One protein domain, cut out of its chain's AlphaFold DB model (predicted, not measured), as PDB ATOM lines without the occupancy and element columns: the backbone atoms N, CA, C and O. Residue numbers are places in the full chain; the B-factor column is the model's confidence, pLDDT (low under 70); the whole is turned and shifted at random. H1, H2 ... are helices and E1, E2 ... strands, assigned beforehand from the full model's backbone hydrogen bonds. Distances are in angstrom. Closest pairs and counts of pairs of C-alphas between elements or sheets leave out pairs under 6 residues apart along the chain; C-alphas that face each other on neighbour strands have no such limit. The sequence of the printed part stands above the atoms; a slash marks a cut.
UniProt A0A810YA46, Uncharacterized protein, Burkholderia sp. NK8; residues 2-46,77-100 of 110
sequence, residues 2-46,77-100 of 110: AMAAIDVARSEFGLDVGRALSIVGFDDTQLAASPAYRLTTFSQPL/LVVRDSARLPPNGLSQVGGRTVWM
ATOM      1  N   ALA A   2      -7.354 -40.940  33.654       98.19
ATOM      2  CA  ALA A   2      -7.047 -40.696  32.236       98.19
ATOM      3  C   ALA A   2      -7.692 -41.695  31.250       98.19
ATOM      4  O   ALA A   2      -8.176 -41.278  30.207       98.19
ATOM      5  N   MET A   3      -7.764 -42.986  31.592       98.19
ATOM      6  CA  MET A   3      -8.420 -44.000  30.751       98.19
ATOM      7  C   MET A   3      -9.909 -43.701  30.545       98.19
ATOM      8  O   MET A   3     -10.360 -43.668  29.410       98.19
ATOM      9  N   ALA A   4     -10.638 -43.358  31.609       98.25
ATOM     10  CA  ALA A   4     -12.046 -42.973  31.499       98.25
ATOM     11  C   ALA A   4     -12.231 -41.701  30.652       98.25
ATOM     12  O   ALA A   4     -13.168 -41.613  29.866       98.25
ATOM     13  N   ALA A   5     -11.312 -40.735  30.759       98.56
ATOM     14  CA  ALA A   5     -11.330 -39.548  29.904       98.56
ATOM     15  C   ALA A   5     -11.098 -39.896  28.423       98.56
ATOM     16  O   ALA A   5     -11.742 -39.316  27.553       98.56
ATOM     17  N   ILE A   6     -10.207 -40.853  28.134       98.56
ATOM     18  CA  ILE A   6     -10.004 -41.385  26.777       98.56
ATOM     19  C   ILE A   6     -11.272 -42.066  26.272       98.56
ATOM     20  O   ILE A   6     -11.663 -41.831  25.129       98.56
ATOM     21  N   ASP A   7     -11.903 -42.887  27.111       98.44
ATOM     22  CA  ASP A   7     -13.104 -43.627  26.739       98.44
ATOM     23  C   ASP A   7     -14.226 -42.660  26.369       98.44
ATOM     24  O   ASP A   7     -14.723 -42.738  25.252       98.44
ATOM     25  N   VAL A   8     -14.521 -41.674  27.222       98.62
ATOM     26  CA  VAL A   8     -15.527 -40.631  26.952       98.62
ATOM     27  C   VAL A   8     -15.179 -39.816  25.704       98.62
ATOM     28  O   VAL A   8     -16.030 -39.614  24.838       98.62
ATOM     29  N   ALA A   9     -13.922 -39.379  25.557       98.56
ATOM     30  CA  ALA A   9     -13.496 -38.611  24.386       98.56
ATOM     31  C   ALA A   9     -13.744 -39.377  23.077       98.56
ATOM     32  O   ALA A   9     -14.180 -38.783  22.092       98.56
ATOM     33  N   ARG A  10     -13.500 -40.691  23.068       97.62
ATOM     34  CA  ARG A  10     -13.704 -41.548  21.896       97.62
ATOM     35  C   ARG A  10     -15.172 -41.909  21.682       97.62
ATOM     36  O   ARG A  10     -15.642 -41.822  20.553       97.62
ATOM     37  N   SER A  11     -15.877 -42.344  22.724       98.00
ATOM     38  CA  SER A  11     -17.212 -42.940  22.599       98.00
ATOM     39  C   SER A  11     -18.330 -41.904  22.518       98.00
ATOM     40  O   SER A  11     -19.240 -42.069  21.713       98.00
ATOM     41  N   GLU A  12     -18.263 -40.839  23.317       98.50
ATOM     42  CA  GLU A  12     -19.330 -39.835  23.401       98.50
ATOM     43  C   GLU A  12     -19.088 -38.666  22.447       98.50
ATOM     44  O   GLU A  12     -20.032 -38.109  21.890       98.50
ATOM     45  N   PHE A  13     -17.819 -38.312  22.227       98.25
ATOM     46  CA  PHE A  13     -17.445 -37.144  21.426       98.25
ATOM     47  C   PHE A  13     -16.772 -37.486  20.090       98.25
ATOM     48  O   PHE A  13     -16.533 -36.583  19.289       98.25
ATOM     49  N   GLY A  14     -16.458 -38.761  19.825       98.06
ATOM     50  CA  GLY A  14     -15.834 -39.189  18.567       98.06
ATOM     51  C   GLY A  14     -14.452 -38.577  18.303       98.06
ATOM     52  O   GLY A  14     -14.046 -38.453  17.149       98.06
ATOM     53  N   LEU A  15     -13.735 -38.144  19.347       98.38
ATOM     54  CA  LEU A  15     -12.457 -37.447  19.218       98.38
ATOM     55  C   LEU A  15     -11.291 -38.414  18.989       98.38
ATOM     56  O   LEU A  15     -11.139 -39.430  19.672       98.38
ATOM     57  N   ASP A  16     -10.393 -38.021  18.086       97.06
ATOM     58  CA  ASP A  16      -9.109 -38.689  17.873       97.06
ATOM     59  C   ASP A  16      -8.093 -38.271  18.952       97.06
ATOM     60  O   ASP A  16      -7.438 -37.220  18.877       97.06
ATOM     61  N   VAL A  17      -7.998 -39.087  20.002       97.88
ATOM     62  CA  VAL A  17      -7.055 -38.888  21.109       97.88
ATOM     63  C   VAL A  17      -5.612 -39.044  20.620       97.88
ATOM     64  O   VAL A  17      -5.260 -40.034  19.990       97.88
ATOM     65  N   GLY A  18      -4.764 -38.072  20.960       96.81
ATOM     66  CA  GLY A  18      -3.383 -37.945  20.486       96.81
ATOM     67  C   GLY A  18      -3.227 -36.963  19.324       96.81
ATOM     68  O   GLY A  18      -2.144 -36.406  19.127       96.81
ATOM     69  N   ARG A  19      -4.316 -36.672  18.597       95.69
ATOM     70  CA  ARG A  19      -4.323 -35.715  17.480       95.69
ATOM     71  C   ARG A  19      -5.181 -34.491  17.760       95.69
ATOM     72  O   ARG A  19      -4.649 -33.377  17.799       95.69
ATOM     73  N   ALA A  20      -6.482 -34.716  17.951       97.25
ATOM     74  CA  ALA A  20      -7.486 -33.687  18.207       97.25
ATOM     75  C   ALA A  20      -7.512 -33.277  19.685       97.25
ATOM     76  O   ALA A  20      -7.658 -32.099  19.994       97.25
ATOM     77  N   LEU A  21      -7.297 -34.235  20.593       97.94
ATOM     78  CA  LEU A  21      -7.191 -33.999  22.031       97.94
ATOM     79  C   LEU A  21      -6.000 -34.773  22.595       97.94
ATOM     80  O   LEU A  21      -5.919 -35.986  22.437       97.94
ATOM     81  N   SER A  22      -5.070 -34.083  23.255       98.38
ATOM     82  CA  SER A  22      -3.977 -34.745  23.977       98.38
ATOM     83  C   SER A  22      -4.397 -35.048  25.409       98.38
ATOM     84  O   SER A  22      -4.885 -34.162  26.105       98.38
ATOM     85  N   ILE A  23      -4.166 -36.281  25.852       98.44
ATOM     86  CA  ILE A  23      -4.417 -36.729  27.221       98.44
ATOM     87  C   ILE A  23      -3.123 -37.314  27.780       98.44
ATOM     88  O   ILE A  23      -2.534 -38.222  27.192       98.44
ATOM     89  N   VAL A  24      -2.702 -36.790  28.930       98.31
ATOM     90  CA  VAL A  24      -1.543 -37.266  29.688       98.31
ATOM     91  C   VAL A  24      -2.020 -37.767  31.047       98.31
ATOM     92  O   VAL A  24      -2.826 -37.116  31.708       98.31
ATOM     93  N   GLY A  25      -1.548 -38.946  31.437       97.94
ATOM     94  CA  GLY A  25      -1.857 -39.583  32.710       97.94
ATOM     95  C   GLY A  25      -0.757 -39.451  33.760       97.94
ATOM     96  O   GLY A  25       0.251 -38.763  33.582       97.94
ATOM     97  N   PHE A  26      -0.966 -40.183  34.847       97.75
ATOM     98  CA  PHE A  26      -0.041 -40.349  35.960       97.75
ATOM     99  C   PHE A  26       0.015 -41.845  36.335       97.75
ATOM    100  O   PHE A  26      -0.904 -42.592  35.989       97.75
ATOM    101  N   ASP A  27       1.083 -42.269  37.009       95.88
ATOM    102  CA  ASP A  27       1.388 -43.619  37.532       95.88
ATOM    103  C   ASP A  27       1.994 -44.650  36.574       95.88
ATOM    104  O   ASP A  27       2.688 -45.547  37.039       95.88
ATOM    105  N   ASP A  28       1.786 -44.555  35.258       97.00
ATOM    106  CA  ASP A  28       2.289 -45.569  34.304       97.00
ATOM    107  C   ASP A  28       1.855 -47.015  34.616       97.00
ATOM    108  O   ASP A  28       2.627 -47.968  34.528       97.00
ATOM    109  N   THR A  29       0.584 -47.190  34.975       96.50
ATOM    110  CA  THR A  29       0.009 -48.521  35.232       96.50
ATOM    111  C   THR A  29       0.086 -49.443  34.006       96.50
ATOM    112  O   THR A  29       0.149 -48.995  32.861       96.50
ATOM    113  N   GLN A  30      -0.032 -50.759  34.208       95.88
ATOM    114  CA  GLN A  30      -0.072 -51.727  33.098       95.88
ATOM    115  C   GLN A  30      -1.180 -51.414  32.079       95.88
ATOM    116  O   GLN A  30      -0.984 -51.550  30.871       95.88
ATOM    117  N   LEU A  31      -2.333 -50.930  32.553       97.56
ATOM    118  CA  LEU A  31      -3.435 -50.531  31.683       97.56
ATOM    119  C   LEU A  31      -3.070 -49.317  30.815       97.56
ATOM    120  O   LEU A  31      -3.438 -49.285  29.641       97.56
ATOM    121  N   ALA A  32      -2.290 -48.369  31.347       97.94
ATOM    122  CA  ALA A  32      -1.765 -47.239  30.579       97.94
ATOM    123  C   ALA A  32      -0.869 -47.707  29.415       97.94
ATOM    124  O   ALA A  32      -0.920 -47.133  28.328       97.94
ATOM    125  N   ALA A  33      -0.095 -48.778  29.614       97.19
ATOM    126  CA  ALA A  33       0.763 -49.368  28.585       97.19
ATOM    127  C   ALA A  33       0.017 -50.262  27.576       97.19
ATOM    128  O   ALA A  33       0.577 -50.593  26.530       97.19
ATOM    129  N   SER A  34      -1.222 -50.661  27.873       97.62
ATOM    130  CA  SER A  34      -1.975 -51.593  27.031       97.62
ATOM    131  C   SER A  34      -2.231 -51.039  25.618       97.62
ATOM    132  O   SER A  34      -2.343 -49.819  25.444       97.62
ATOM    133  N   PRO A  35      -2.406 -51.907  24.601       97.19
ATOM    134  CA  PRO A  35      -2.703 -51.477  23.232       97.19
ATOM    135  C   PRO A  35      -3.972 -50.627  23.095       97.19
ATOM    136  O   PRO A  35      -4.042 -49.790  22.202       97.19
ATOM    137  N   ALA A  36      -4.956 -50.819  23.981       96.31
ATOM    138  CA  ALA A  36      -6.211 -50.072  23.954       96.31
ATOM    139  C   ALA A  36      -6.015 -48.580  24.279       96.31
ATOM    140  O   ALA A  36      -6.694 -47.720  23.708       96.31
ATOM    141  N   TYR A  37      -5.073 -48.265  25.173       97.75
ATOM    142  CA  TYR A  37      -4.884 -46.905  25.676       97.75
ATOM    143  C   TYR A  37      -3.609 -46.248  25.174       97.75
ATOM    144  O   TYR A  37      -3.674 -45.091  24.763       97.75
ATOM    145  N   ARG A  38      -2.470 -46.960  25.212       97.81
ATOM    146  CA  ARG A  38      -1.139 -46.427  24.868       97.81
ATOM    147  C   ARG A  38      -0.974 -44.996  25.402       97.81
ATOM    148  O   ARG A  38      -0.704 -44.057  24.657       97.81
ATOM    149  N   LEU A  39      -1.203 -44.841  26.704       98.56
ATOM    150  CA  LEU A  39      -1.311 -43.563  27.398       98.56
ATOM    151  C   LEU A  39       0.074 -42.973  27.680       98.56
ATOM    152  O   LEU A  39       0.898 -43.598  28.350       98.56
ATOM    153  N   THR A  40       0.319 -41.758  27.197       98.44
ATOM    154  CA  THR A  40       1.426 -40.907  27.651       98.44
ATOM    155  C   THR A  40       1.192 -40.555  29.114       98.44
ATOM    156  O   THR A  40       0.099 -40.128  29.475       98.44
ATOM    157  N   THR A  41       2.180 -40.749  29.983       98.25
ATOM    158  CA  THR A  41       1.976 -40.670  31.436       98.25
ATOM    159  C   THR A  41       3.267 -40.380  32.176       98.25
ATOM    160  O   THR A  41       4.339 -40.825  31.773       98.25
ATOM    161  N   PHE A  42       3.172 -39.664  33.293       97.25
ATOM    162  CA  PHE A  42       4.286 -39.567  34.227       97.25
ATOM    163  C   PHE A  42       4.397 -40.870  35.029       97.25
ATOM    164  O   PHE A  42       3.450 -41.263  35.706       97.25
ATOM    165  N   SER A  43       5.526 -41.560  34.900       96.69
ATOM    166  CA  SER A  43       5.874 -42.776  35.629       96.69
ATOM    167  C   SER A  43       6.570 -42.396  36.928       96.69
ATOM    168  O   SER A  43       7.577 -41.677  36.918       96.69
ATOM    169  N   GLN A  44       6.011 -42.863  38.041       95.50
ATOM    170  CA  GLN A  44       6.584 -42.659  39.363       95.50
ATOM    171  C   GLN A  44       7.566 -43.793  39.691       95.50
ATOM    172  O   GLN A  44       7.260 -44.958  39.424       95.50
ATOM    173  N   PRO A  45       8.726 -43.491  40.294       94.25
ATOM    174  CA  PRO A  45       9.705 -44.491  40.705       94.25
ATOM    175  C   PRO A  45       9.265 -45.128  42.034       94.25
ATOM    176  O   PRO A  45       9.818 -44.835  43.091       94.25
ATOM    177  N   LEU A  46       8.220 -45.963  41.984       94.06
ATOM    178  CA  LEU A  46       7.566 -46.511  43.179       94.06
ATOM    179  C   LEU A  46       8.538 -47.247  44.108       94.06
ATOM    180  O   LEU A  46       8.465 -47.041  45.315       94.06
ATOM    181  N   LEU A  77       8.615 -38.847  32.291       96.94
ATOM    182  CA  LEU A  77       7.478 -38.766  31.376       96.94
ATOM    183  C   LEU A  77       7.611 -39.858  30.312       96.94
ATOM    184  O   LEU A  77       8.440 -39.745  29.414       96.94
ATOM    185  N   VAL A  78       6.793 -40.904  30.396       97.50
ATOM    186  CA  VAL A  78       6.719 -41.968  29.389       97.50
ATOM    187  C   VAL A  78       5.806 -41.508  28.262       97.50
ATOM    188  O   VAL A  78       4.643 -41.167  28.485       97.50
ATOM    189  N   VAL A  79       6.334 -41.498  27.042       97.69
ATOM    190  CA  VAL A  79       5.648 -40.985  25.857       97.69
ATOM    191  C   VAL A  79       5.079 -42.137  25.041       97.69
ATOM    192  O   VAL A  79       5.793 -43.064  24.657       97.69
ATOM    193  N   ARG A  80       3.776 -42.063  24.772       97.50
ATOM    194  CA  ARG A  80       3.017 -42.993  23.932       97.50
ATOM    195  C   ARG A  80       2.087 -42.191  23.005       97.50
ATOM    196  O   ARG A  80       2.431 -41.079  22.612       97.50
ATOM    197  N   ASP A  81       0.932 -42.739  22.642       97.19
ATOM    198  CA  ASP A  81       0.135 -42.258  21.509       97.19
ATOM    199  C   ASP A  81      -1.024 -41.344  21.937       97.19
ATOM    200  O   ASP A  81      -1.581 -40.631  21.107       97.19
ATOM    201  N   SER A  82      -1.394 -41.318  23.222       98.38
ATOM    202  CA  SER A  82      -2.550 -40.536  23.697       98.38
ATOM    203  C   SER A  82      -2.335 -39.019  23.737       98.38
ATOM    204  O   SER A  82      -3.265 -38.268  24.031       98.38
ATOM    205  N   ALA A  83      -1.115 -38.549  23.491       97.75
ATOM    206  CA  ALA A  83      -0.768 -37.136  23.484       97.75
ATOM    207  C   ALA A  83       0.110 -36.822  22.278       97.75
ATOM    208  O   ALA A  83       0.870 -37.668  21.808       97.75
ATOM    209  N   ARG A  84       0.033 -35.580  21.800       95.50
ATOM    210  CA  ARG A  84       0.891 -35.109  20.717       95.50
ATOM    211  C   ARG A  84       2.361 -35.242  21.117       95.50
ATOM    212  O   ARG A  84       2.764 -34.787  22.187       95.50
ATOM    213  N   LEU A  85       3.156 -35.828  20.226       92.00
ATOM    214  CA  LEU A  85       4.582 -36.025  20.460       92.00
ATOM    215  C   LEU A  85       5.329 -34.681  20.446       92.00
ATOM    216  O   LEU A  85       5.104 -33.870  19.540       92.00
ATOM    217  N   PRO A  86       6.227 -34.437  21.415       87.88
ATOM    218  CA  PRO A  86       7.100 -33.277  21.374       87.88
ATOM    219  C   PRO A  86       8.098 -33.411  20.209       87.88
ATOM    220  O   PRO A  86       8.533 -34.520  19.894       87.88
ATOM    221  N   PRO A  87       8.504 -32.295  19.577       88.38
ATOM    222  CA  PRO A  87       9.424 -32.322  18.436       88.38
ATOM    223  C   PRO A  87      10.860 -32.711  18.822       88.38
ATOM    224  O   PRO A  87      11.674 -33.009  17.952       88.38
ATOM    225  N   ASN A  88      11.199 -32.677  20.113       92.75
ATOM    226  CA  ASN A  88      12.520 -32.993  20.643       92.75
ATOM    227  C   ASN A  88      12.429 -33.582  22.063       92.75
ATOM    228  O   ASN A  88      11.368 -33.590  22.690       92.75
ATOM    229  N   GLY A  89      13.559 -34.090  22.563       92.94
ATOM    230  CA  GLY A  89      13.677 -34.632  23.922       92.94
ATOM    231  C   GLY A  89      13.208 -36.081  24.086       92.94
ATOM    232  O   GLY A  89      13.211 -36.586  25.199       92.94
ATOM    233  N   LEU A  90      12.817 -36.769  23.010       95.00
ATOM    234  CA  LEU A  90      12.485 -38.195  23.070       95.00
ATOM    235  C   LEU A  90      13.756 -39.049  23.145       95.00
ATOM    236  O   LEU A  90      14.678 -38.869  22.350       95.00
ATOM    237  N   SER A  91      13.778 -39.998  24.077       95.19
ATOM    238  CA  SER A  91      14.862 -40.961  24.285       95.19
ATOM    239  C   SER A  91      14.296 -42.356  24.563       95.19
ATOM    240  O   SER A  91      13.144 -42.489  24.975       95.19
ATOM    241  N   GLN A  92      15.092 -43.402  24.337       95.06
ATOM    242  CA  GLN A  92      14.730 -44.790  24.645       95.06
ATOM    243  C   GLN A  92      15.441 -45.243  25.921       95.06
ATOM    244  O   GLN A  92      16.669 -45.274  25.968       95.06
ATOM    245  N   VAL A  93      14.678 -45.623  26.947       91.75
ATOM    246  CA  VAL A  93      15.198 -46.100  28.237       91.75
ATOM    247  C   VAL A  93      14.453 -47.364  28.647       91.75
ATOM    248  O   VAL A  93      13.238 -47.349  28.824       91.75
ATOM    249  N   GLY A  94      15.173 -48.481  28.792       88.12
ATOM    250  CA  GLY A  94      14.589 -49.749  29.253       88.12
ATOM    251  C   GLY A  94      13.394 -50.219  28.412       88.12
ATOM    252  O   GLY A  94      12.385 -50.644  28.968       88.12
ATOM    253  N   GLY A  95      13.469 -50.062  27.084       92.12
ATOM    254  CA  GLY A  95      12.390 -50.420  26.151       92.12
ATOM    255  C   GLY A  95      11.196 -49.458  26.131       92.12
ATOM    256  O   GLY A  95      10.196 -49.747  25.478       92.12
ATOM    257  N   ARG A  96      11.277 -48.325  26.838       94.69
ATOM    258  CA  ARG A  96      10.245 -47.284  26.877       94.69
ATOM    259  C   ARG A  96      10.745 -46.015  26.195       94.69
ATOM    260  O   ARG A  96      11.875 -45.590  26.424       94.69
ATOM    261  N   THR A  97       9.867 -45.360  25.438       96.69
ATOM    262  CA  THR A  97      10.103 -43.984  24.994       96.69
ATOM    263  C   THR A  97       9.814 -43.045  26.157       96.69
ATOM    264  O   THR A  97       8.701 -43.030  26.680       96.69
ATOM    265  N   VAL A  98      10.792 -42.242  26.550       96.31
ATOM    266  CA  VAL A  98      10.648 -41.233  27.603       96.31
ATOM    267  C   VAL A  98      11.011 -39.860  27.069       96.31
ATOM    268  O   VAL A  98      11.824 -39.731  26.154       96.31
ATOM    269  N   TRP A  99      10.408 -38.826  27.641       95.94
ATOM    270  CA  TRP A  99      10.825 -37.457  27.402       95.94
ATOM    271  C   TRP A  99      11.837 -37.025  28.458       95.94
ATOM    272  O   TRP A  99      11.603 -37.146  29.662       95.94
ATOM    273  N   MET A 100      12.951 -36.490  27.983       91.12
ATOM    274  CA  MET A 100      13.999 -35.866  28.771       91.12
ATOM    275  C   MET A 100      14.127 -34.417  28.329       91.12
ATOM    276  O   MET A 100      14.116 -34.118  27.132       91.12
TER     277      MET A 100
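AT A GLANCE: This is residues 2 to 46 and 77 to 100 of the 110 residues of an uncharacterized protein of Burkholderia sp. NK8 (UniProt A0A810YA46). A short parallel pair of strands, E1 and E2, forms the middle, with the hairpin E3-E4 at one end of the model and the helix H1 at the other; the unnamed residues 77 to 78 pair with both E2 and E4, and E1, E2, this stretch, E4 and E3 follow one another in a row. The one-turn helix H2 sits over the E1-E2 pair, between its two strands in the chain. The printed part has 69 residues, with two named helices and four named strands in the order H1, E1, H2, E2, E3, E4; the sheet E1-E2 is parallel, the sheet E3-E4 antiparallel. The class is mixed, helices and strands, with 29 of the 69 residues in named elements, under half. The whole is compact, with a radius of gyration of the C-alphas of 11.9 A and spans of 35 by 28 by 16 A.

IN THESE COORDINATES: E1 is residues 24 to 26, and E2 is residues 40 to 43, 9.3 A from first to last C-alpha. H2 is residues 30 to 33. H1 is residues 2 to 11, 14.2 A long, and begins at C-alpha 2 at (-7.047, -40.696, 32.236). E3 is residues 90 to 93, 9.8 A long, and E4 is residues 96 to 99, 9.9 A long, ending at C-alpha 99 at (10.825, -37.457, 27.402).

HOW THE PARTS SIT: E1 and E2 are parallel neighbours, 24 degrees between their directions, with N 25 and O 40 within hydrogen-bond range at 2.8 A. E1, H2 and E2 form a strand-helix-strand unit, two parallel neighbour strands with a helix between them in the chain, and its crossover is right-handed. The closest C-alphas of H2 and E2 are those of Ala 32 and Thr 41, 7.6 A apart. The closest C-alphas of H1 and E1 are those of Ala 2 and Gly 25, 5.3 A apart. H1 and H2 are close but not clearly touching, with the C-alphas of Met 3 and Ala 32 closest at 7.4 A. Residues 77 to 78 pair antiparallel with residues 41 to 42 of E2 and with residues 98 to 99 of E4; E2 and E4 are near each other. E3 and E4 form an antiparallel hairpin at 139 degrees, with N 98 and O 91 at 2.8 A and N 91 and O 98 at 2.9 A. H1 is apart from E3 and E4. In H1 every O i to N i+4 pair is within hydrogen-bond range; H2 is too short for such a pair.

THE WHOLE: The C-alphas farthest apart are those of Glu 12 and Gly 94, 35.8 A. Residues 47 to 76 are not printed, and C-alphas 46 and 77 are 14.1 A apart across this cut. The link from H1 to E1, 12 residues, is long. Mean pLDDT of the printed part is 96.4, and no printed residue is under 70.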